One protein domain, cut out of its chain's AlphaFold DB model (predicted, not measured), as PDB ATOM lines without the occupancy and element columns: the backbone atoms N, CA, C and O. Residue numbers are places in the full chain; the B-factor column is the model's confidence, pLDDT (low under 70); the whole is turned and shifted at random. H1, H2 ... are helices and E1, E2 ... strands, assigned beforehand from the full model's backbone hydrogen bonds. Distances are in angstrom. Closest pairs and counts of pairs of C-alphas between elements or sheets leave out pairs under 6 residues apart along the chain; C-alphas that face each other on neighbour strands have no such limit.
ATOM      1  N   TRP A 122     353.518 330.391 296.289       95.25
ATOM      2  CA  TRP A 122     354.427 329.255 296.485       95.25
ATOM      3  C   TRP A 122     355.628 329.566 297.391       95.25
ATOM      4  O   TRP A 122     356.333 330.557 297.179       95.25
ATOM      5  N   THR A 123     355.932 328.665 298.329       95.88
ATOM      6  CA  THR A 123     357.265 328.563 298.950       95.88
ATOM      7  C   THR A 123     358.166 327.637 298.122       95.88
ATOM      8  O   THR A 123     357.678 326.860 297.300       95.88
ATOM      9  N   ASP A 124     359.489 327.709 298.307       95.25
ATOM     10  CA  ASP A 124     360.429 326.816 297.606       95.25
ATOM     11  C   ASP A 124     360.243 325.342 298.002       95.25
ATOM     12  O   ASP A 124     360.430 324.448 297.169       95.25
ATOM     13  N   ASP A 125     359.821 325.088 299.243       95.75
ATOM     14  CA  ASP A 125     359.559 323.745 299.754       95.75
ATOM     15  C   ASP A 125     358.244 323.185 299.202       95.75
ATOM     16  O   ASP A 125     358.257 322.091 298.643       95.75
ATOM     17  N   ASP A 126     357.142 323.946 299.262       95.38
ATOM     18  CA  ASP A 126     355.830 323.520 298.736       95.38
ATOM     19  C   ASP A 126     355.879 323.270 297.221       95.38
ATOM     20  O   ASP A 126     355.231 322.357 296.702       95.38
ATOM     21  N   LEU A 127     356.683 324.063 296.501       95.69
ATOM     22  CA  LEU A 127     356.940 323.891 295.073       95.69
ATOM     23  C   LEU A 127     357.804 322.647 294.803       95.69
ATOM     24  O   LEU A 127     357.547 321.906 293.856       95.69
ATOM     25  N   THR A 128     358.790 322.372 295.664       94.69
ATOM     26  CA  THR A 128     359.627 321.162 295.603       94.69
ATOM     27  C   THR A 128     358.818 319.891 295.871       94.69
ATOM     28  O   THR A 128     359.012 318.887 295.180       94.69
ATOM     29  N   THR A 129     357.929 319.892 296.867       94.56
ATOM     30  CA  THR A 129     357.069 318.741 297.182       94.56
ATOM     31  C   THR A 129     355.988 318.552 296.131       94.56
ATOM     32  O   THR A 129     355.812 317.429 295.662       94.56
ATOM     33  N   SER A 130     355.341 319.631 295.680       93.75
ATOM     34  CA  SER A 130     354.314 319.547 294.637       93.75
ATOM     35  C   SER A 130     354.899 319.106 293.291       93.75
ATOM     36  O   SER A 130     354.310 318.234 292.664       93.75
ATOM     37  N   TRP A 131     356.098 319.561 292.895       94.19
ATOM     38  CA  TRP A 131     356.810 319.010 291.727       94.19
ATOM     39  C   TRP A 131     357.017 317.495 291.849       94.19
ATOM     40  O   TRP A 131     356.578 316.727 290.995       94.19
ATOM     41  N   LYS A 132     357.645 317.046 292.947       93.81
ATOM     42  CA  LYS A 132     357.935 315.621 293.186       93.81
ATOM     43  C   LYS A 132     356.675 314.756 293.188       93.81
ATOM     44  O   LYS A 132     356.744 313.603 292.769       93.81
ATOM     45  N   LEU A 133     355.555 315.280 293.682       91.62
ATOM     46  CA  LEU A 133     354.291 314.551 293.750       91.62
ATOM     47  C   LEU A 133     353.543 314.580 292.415       91.62
ATOM     48  O   LEU A 133     353.085 313.525 291.998       91.62
ATOM     49  N   ILE A 134     353.517 315.699 291.682       91.12
ATOM     50  CA  ILE A 134     352.947 315.751 290.325       91.12
ATOM     51  C   ILE A 134     353.687 314.802 289.379       91.12
ATOM     52  O   ILE A 134     353.033 314.003 288.715       91.12
ATOM     53  N   THR A 135     355.024 314.829 289.333       91.00
ATOM     54  CA  THR A 135     355.785 313.929 288.448       91.00
ATOM     55  C   THR A 135     355.554 312.455 288.813       91.00
ATOM     56  O   THR A 135     355.447 311.623 287.919       91.00
ATOM     57  N   LYS A 136     355.391 312.110 290.101       89.06
ATOM     58  CA  LYS A 136     354.984 310.750 290.512       89.06
ATOM     59  C   LYS A 136     353.562 310.414 290.042       89.06
ATOM     60  O   LYS A 136     353.377 309.432 289.325       89.06
ATOM     61  N   LEU A 137     352.585 311.247 290.401       87.12
ATOM     62  CA  LEU A 137     351.161 311.061 290.097       87.12
ATOM     63  C   LEU A 137     350.886 310.986 288.590       87.12
ATOM     64  O   LEU A 137     350.079 310.172 288.163       87.12
ATOM     65  N   LYS A 138     351.604 311.757 287.764       87.00
ATOM     66  CA  LYS A 138     351.546 311.689 286.293       87.00
ATOM     67  C   LYS A 138     351.777 310.268 285.752       87.00
ATOM     68  O   LYS A 138     351.216 309.912 284.715       87.00
ATOM     69  N   HIS A 139     352.602 309.470 286.429       81.69
ATOM     70  CA  HIS A 139     352.909 308.098 286.030       81.69
ATOM     71  C   HIS A 139     352.041 307.045 286.734       81.69
ATOM     72  O   HIS A 139     351.765 306.017 286.116       81.69
ATOM     73  N   SER A 140     351.611 307.282 287.981       80.69
ATOM     74  CA  SER A 140     350.882 306.295 288.795       80.69
ATOM     75  C   SER A 140     349.359 306.468 288.841       80.69
ATOM     76  O   SER A 140     348.653 305.467 288.923       80.69
ATOM     77  N   ASP A 141     348.836 307.696 288.795       74.88
ATOM     78  CA  ASP A 141     347.404 307.971 288.944       74.88
ATOM     79  C   ASP A 141     346.676 307.986 287.591       74.88
ATOM     80  O   ASP A 141     346.958 308.780 286.685       74.88
ATOM     81  N   ARG A 142     345.672 307.111 287.474       68.44
ATOM     82  CA  ARG A 142     344.818 306.995 286.292       68.44
ATOM     83  C   ARG A 142     343.957 308.248 286.083       68.44
ATOM     84  O   ARG A 142     343.705 308.587 284.929       68.44
ATOM     85  N   ALA A 143     343.550 308.959 287.139       68.12
ATOM     86  CA  ALA A 143     342.704 310.152 287.052       68.12
ATOM     87  C   ALA A 143     343.476 311.382 286.534       68.12
ATOM     88  O   ALA A 143     343.055 312.014 285.556       68.12
ATOM     89  N   LEU A 144     344.646 311.693 287.110       70.12
ATOM     90  CA  LEU A 144     345.548 312.740 286.605       70.12
ATOM     91  C   LEU A 144     346.046 312.470 285.177       70.12
ATOM     92  O   LEU A 144     346.283 313.431 284.432       70.12
ATOM     93  N   LYS A 145     346.142 311.192 284.784       74.19
ATOM     94  CA  LYS A 145     346.460 310.755 283.418       74.19
ATOM     95  C   LYS A 145     345.283 310.924 282.445       74.19
ATOM     96  O   LYS A 145     345.467 311.569 281.416       74.19
ATOM     97  N   LEU A 146     344.080 310.422 282.761       50.81
ATOM     98  CA  LEU A 146     342.899 310.522 281.877       50.81
ATOM     99  C   LEU A 146     342.514 311.971 281.563       50.81
ATOM    100  O   LEU A 146     342.127 312.275 280.439       50.81
ATOM    101  N   GLY A 147     342.631 312.878 282.536       71.62
ATOM    102  CA  GLY A 147     342.279 314.284 282.327       71.62
ATOM    103  C   GLY A 147     343.309 315.105 281.539       71.62
ATOM    104  O   GLY A 147     343.080 316.296 281.339       71.62
ATOM    105  N   GLY A 148     344.481 314.549 281.198       76.94
ATOM    106  CA  GLY A 148     345.621 315.314 280.658       76.94
ATOM    107  C   GLY A 148     346.160 316.399 281.610       76.94
ATOM    108  O   GLY A 148     346.959 317.251 281.217       76.94
ATOM    109  N   LYS A 149     345.707 316.407 282.872       81.25
ATOM    110  CA  LYS A 149     345.985 317.473 283.848       81.25
ATOM    111  C   LYS A 149     347.377 317.345 284.459       81.25
ATOM    112  O   LYS A 149     347.981 318.374 284.748       81.25
ATOM    113  N   GLY A 150     347.905 316.124 284.599       89.19
ATOM    114  CA  GLY A 150     349.248 315.889 285.141       89.19
ATOM    115  C   GLY A 150     350.340 316.650 284.386       89.19
ATOM    116  O   GLY A 150     351.154 317.326 285.005       89.19
ATOM    117  N   GLU A 151     350.303 316.637 283.051       90.44
ATOM    118  CA  GLU A 151     351.301 317.330 282.222       90.44
ATOM    119  C   GLU A 151     351.160 318.854 282.277       90.44
ATOM    120  O   GLU A 151     352.158 319.571 282.318       90.44
ATOM    121  N   ARG A 152     349.923 319.367 282.339       90.38
ATOM    122  CA  ARG A 152     349.673 320.806 282.514       90.38
ATOM    123  C   ARG A 152     350.171 321.292 283.876       90.38
ATOM    124  O   ARG A 152     350.821 322.331 283.938       90.38
ATOM    125  N   LEU A 153     349.912 320.541 284.949       93.44
ATOM    126  CA  LEU A 153     350.378 320.868 286.300       93.44
ATOM    127  C   LEU A 153     351.903 320.769 286.420       93.44
ATOM    128  O   LEU A 153     352.517 321.657 287.006       93.44
ATOM    129  N   GLU A 154     352.528 319.758 285.813       94.12
ATOM    130  CA  GLU A 154     353.987 319.646 285.718       94.12
ATOM    131  C   GLU A 154     354.560 320.883 285.015       94.12
ATOM    132  O   GLU A 154     355.362 321.624 285.583       94.12
ATOM    133  N   TYR A 155     354.062 321.193 283.820       94.12
ATOM    134  CA  TYR A 155     354.521 322.325 283.026       94.12
ATOM    135  C   TYR A 155     354.326 323.692 283.719       94.12
ATOM    136  O   TYR A 155     355.209 324.555 283.662       94.12
ATOM    137  N   LEU A 156     353.213 323.885 284.435       94.38
ATOM    138  CA  LEU A 156     352.981 325.063 285.279       94.38
ATOM    139  C   LEU A 156     353.998 325.144 286.423       94.38
ATOM    140  O   LEU A 156     354.637 326.180 286.604       94.38
ATOM    141  N   THR A 157     354.204 324.044 287.149       95.19
ATOM    142  CA  THR A 157     355.162 323.964 288.265       95.19
ATOM    143  C   THR A 157     356.589 324.263 287.796       95.19
ATOM    144  O   THR A 157     357.321 324.991 288.466       95.19
ATOM    145  N   TRP A 158     356.966 323.799 286.598       94.75
ATOM    146  CA  TRP A 158     358.244 324.125 285.958       94.75
ATOM    147  C   TRP A 158     358.381 325.617 285.624       94.75
ATOM    148  O   TRP A 158     359.408 326.221 285.947       94.75
ATOM    149  N   ARG A 159     357.345 326.243 285.034       94.31
ATOM    150  CA  ARG A 159     357.328 327.699 284.782       94.31
ATOM    151  C   ARG A 159     357.528 328.487 286.076       94.31
ATOM    152  O   ARG A 159     358.370 329.380 286.113       94.31
ATOM    153  N   ILE A 160     356.788 328.136 287.129       95.12
ATOM    154  CA  ILE A 160     356.848 328.790 288.445       95.12
ATOM    155  C   ILE A 160     358.245 328.619 289.063       95.12
ATOM    156  O   ILE A 160     358.830 329.589 289.553       95.12
ATOM    157  N   TRP A 161     358.828 327.419 288.970       94.88
ATOM    158  CA  TRP A 161     360.179 327.143 289.457       94.88
ATOM    159  C   TRP A 161     361.256 327.945 288.719       94.88
ATOM    160  O   TRP A 161     362.112 328.544 289.372       94.88
ATOM    161  N   ILE A 162     361.203 328.038 287.384       95.06
ATOM    162  CA  ILE A 162     362.139 328.880 286.621       95.06
ATOM    163  C   ILE A 162     361.933 330.363 286.942       95.06
ATOM    164  O   ILE A 162     362.919 331.062 287.181       95.06
ATOM    165  N   GLN A 163     360.685 330.839 286.990       93.56
ATOM    166  CA  GLN A 163     360.355 332.233 287.300       93.56
ATOM    167  C   GLN A 163     360.934 332.651 288.657       93.56
ATOM    168  O   GLN A 163     361.598 333.684 288.751       93.56
ATOM    169  N   ARG A 164     360.758 331.811 289.684       93.25
ATOM    170  CA  ARG A 164     361.297 332.029 291.031       93.25
ATOM    171  C   ARG A 164     362.824 331.926 291.070       93.25
ATOM    172  O   ARG A 164     363.484 332.852 291.537       93.25
ATOM    173  N   THR A 165     363.396 330.853 290.518       93.12
ATOM    174  CA  THR A 165     364.847 330.581 290.553       93.12
ATOM    175  C   THR A 165     365.659 331.641 289.807       93.12
ATOM    176  O   THR A 165     366.715 332.055 290.280       93.12
ATOM    177  N   ARG A 166     365.168 332.118 288.654       95.06
ATOM    178  CA  ARG A 166     365.804 333.193 287.872       95.06
ATOM    179  C   ARG A 166     365.379 334.603 288.306       95.06
ATOM    180  O   ARG A 166     365.822 335.564 287.685       95.06
ATOM    181  N   ARG A 167     364.539 334.737 289.345       92.81
ATOM    182  CA  ARG A 167     363.946 336.007 289.816       92.81
ATOM    183  C   ARG A 167     363.342 336.845 288.677       92.81
ATOM    184  O   ARG A 167     363.481 338.066 288.657       92.81
ATOM    185  N   LEU A 168     362.698 336.185 287.711       93.50
ATOM    186  CA  LEU A 168     362.062 336.875 286.590       93.50
ATOM    187  C   LEU A 168     360.923 337.746 287.124       93.50
ATOM    188  O   LEU A 168     360.110 337.287 287.933       93.50
ATOM    189  N   SER A 169     360.853 338.990 286.657       87.44
ATOM    190  CA  SER A 169     359.751 339.887 286.983       87.44
ATOM    191  C   SER A 169     358.415 339.249 286.588       87.44
ATOM    192  O   SER A 169     358.286 338.603 285.545       87.44
ATOM    193  N   LYS A 170     357.399 339.424 287.437       83.25
ATOM    194  CA  LYS A 170     356.021 339.075 287.088       83.25
ATOM    195  C   LYS A 170     355.480 340.146 286.136       83.25
ATOM    196  O   LYS A 170     354.837 341.090 286.585       83.25
ATOM    197  N   TYR A 186     343.223 328.967 284.469       64.62
ATOM    198  CA  TYR A 186     342.814 328.479 285.784       64.62
ATOM    199  C   TYR A 186     342.981 326.960 285.842       64.62
ATOM    200  O   TYR A 186     342.093 326.196 285.465       64.62
ATOM    201  N   ALA A 187     344.143 326.526 286.322       77.19
ATOM    202  CA  ALA A 187     344.449 325.135 286.616       77.19
ATOM    203  C   ALA A 187     344.364 324.908 288.138       77.19
ATOM    204  O   ALA A 187     345.396 324.956 288.816       77.19
ATOM    205  N   PRO A 188     343.156 324.679 288.699       90.25
ATOM    206  CA  PRO A 188     343.018 324.249 290.081       90.25
ATOM    207  C   PRO A 188     343.641 322.859 290.214       90.25
ATOM    208  O   PRO A 188     343.113 321.865 289.708       90.25
ATOM    209  N   GLY A 189     344.792 322.803 290.872       91.56
ATOM    210  CA  GLY A 189     345.531 321.574 291.123       91.56
ATOM    211  C   GLY A 189     345.611 321.265 292.616       91.56
ATOM    212  O   GLY A 189     345.484 322.178 293.436       91.56
ATOM    213  N   PRO A 190     345.857 319.999 292.986       92.50
ATOM    214  CA  PRO A 190     346.175 319.639 294.363       92.50
ATOM    215  C   PRO A 190     347.461 320.350 294.804       92.50
ATOM    216  O   PRO A 190     348.461 320.262 294.091       92.50
ATOM    217  N   ILE A 191     347.476 321.039 295.951       92.25
ATOM    218  CA  ILE A 191     348.730 321.533 296.545       92.25
ATOM    219  C   ILE A 191     349.221 320.600 297.650       92.25
ATOM    220  O   ILE A 191     348.466 320.196 298.537       92.25
ATOM    221  N   PHE A 192     350.517 320.298 297.618       90.25
ATOM    222  CA  PHE A 192     351.166 319.412 298.573       90.25
ATOM    223  C   PHE A 192     352.131 320.212 299.441       90.25
ATOM    224  O   PHE A 192     353.307 320.368 299.102       90.25
ATOM    225  N   ARG A 193     351.621 320.751 300.554       91.00
ATOM    226  CA  ARG A 193     352.419 321.583 301.460       91.00
ATOM    227  C   ARG A 193     353.510 320.755 302.136       91.00
ATOM    228  O   ARG A 193     353.240 319.679 302.677       91.00
ATOM    229  N   ALA A 194     354.734 321.270 302.178       86.06
ATOM    230  CA  ALA A 194     355.881 320.519 302.679       86.06
ATOM    231  C   ALA A 194     355.702 320.098 304.147       86.06
ATOM    232  O   ALA A 194     355.935 318.942 304.496       86.06
ATOM    233  N   LYS A 195     355.169 321.003 304.982       82.38
ATOM    234  CA  LYS A 195     354.889 320.760 306.410       82.38
ATOM    235  C   LYS A 195     353.937 319.581 306.659       82.38
ATOM    236  O   LYS A 195     354.109 318.882 307.650       82.38
ATOM    237  N   SER A 196     352.974 319.331 305.769       72.62
ATOM    238  CA  SER A 196     352.106 318.145 305.851       72.62
ATOM    239  C   SER A 196     352.757 316.891 305.272       72.62
ATOM    240  O   SER A 196     352.597 315.808 305.825       72.62
ATOM    241  N   CYS A 197     353.520 317.021 304.185       63.53
ATOM    242  CA  CYS A 197     354.127 315.871 303.523       63.53
ATOM    243  C   CYS A 197     355.263 315.234 304.337       63.53
ATOM    244  O   CYS A 197     355.468 314.032 304.214       63.53
ATOM    245  N   PHE A 198     355.982 315.984 305.181       58.16
ATOM    246  CA  PHE A 198     357.065 315.414 305.997       58.16
ATOM    247  C   PHE A 198     356.582 314.446 307.088       58.16
ATOM    248  O   PHE A 198     357.266 313.464 307.343       58.16
ATOM    249  N   HIS A 199     355.396 314.651 307.671       55.97
ATOM    250  CA  HIS A 199     354.788 313.682 308.600       55.97
ATOM    251  C   HIS A 199     354.125 312.486 307.889       55.97
ATOM    252  O   HIS A 199     353.632 311.576 308.548       55.97
ATOM    253  N   MET A 200     354.088 312.492 306.552       49.50
ATOM    254  CA  MET A 200     353.436 311.477 305.710       49.50
ATOM    255  C   MET A 200     354.384 310.915 304.635       49.50
ATOM    256  O   MET A 200     353.958 310.334 303.640       49.50
ATOM    257  N   LEU A 201     355.689 311.080 304.856       50.62
ATOM    258  CA  LEU A 201     356.764 310.329 304.226       50.62
ATOM    259  C   LEU A 201     357.368 309.454 305.334       50.62
ATOM    260  O   LEU A 201     357.880 310.023 306.297       50.62
TER     261      LEU A 201
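Overview. This is residues 122 to 170 and 186 to 201 of the 733 residues of the protein "DUF1752 domain-containing protein" of Catenaria anguillulae PL171 (UniProt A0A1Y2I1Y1). What shape is it? H1 and H3 lie side by side with H2 at their turn, while E1 crosses one side, leading to H4. How big? These 65 residues, mostly helix, include four named helices and one named strand. The whole is compact, with radius of gyration of the C-alphas 12.2 A, spanning 36 by 29 by 18 A.

Along the chain. What begins? H1, residues 124 to 140, 24.3 A long, starts at C-alpha (360.429, 326.816, 297.606). What follows? H2 is residues 142 to 146, H3 149 to 165, E1 188 to 191, and H4 194 to 200, ending at C-alpha (353.436, 311.477, 305.710).

Arrangement. How do H1 and H3 stand? They touch, opposite ways at a shallow tilt of 25 degrees; their closest C-alphas, 138 and 150, are 4.9 A apart. And backbones? Every O i to N i+4 pair in H2 and H3 is within hydrogen-bond range, 12 of 13 in H1, 1 of 3 in H4, beside 2 of 4 O i to N i+3.

Size, cuts and confidence. What is cut? Residues 171 to 185 are; C-alphas 170 and 186 are 17.0 A apart. Where is confidence low? Nine residues have pLDDT under 70, among them 197 to 201.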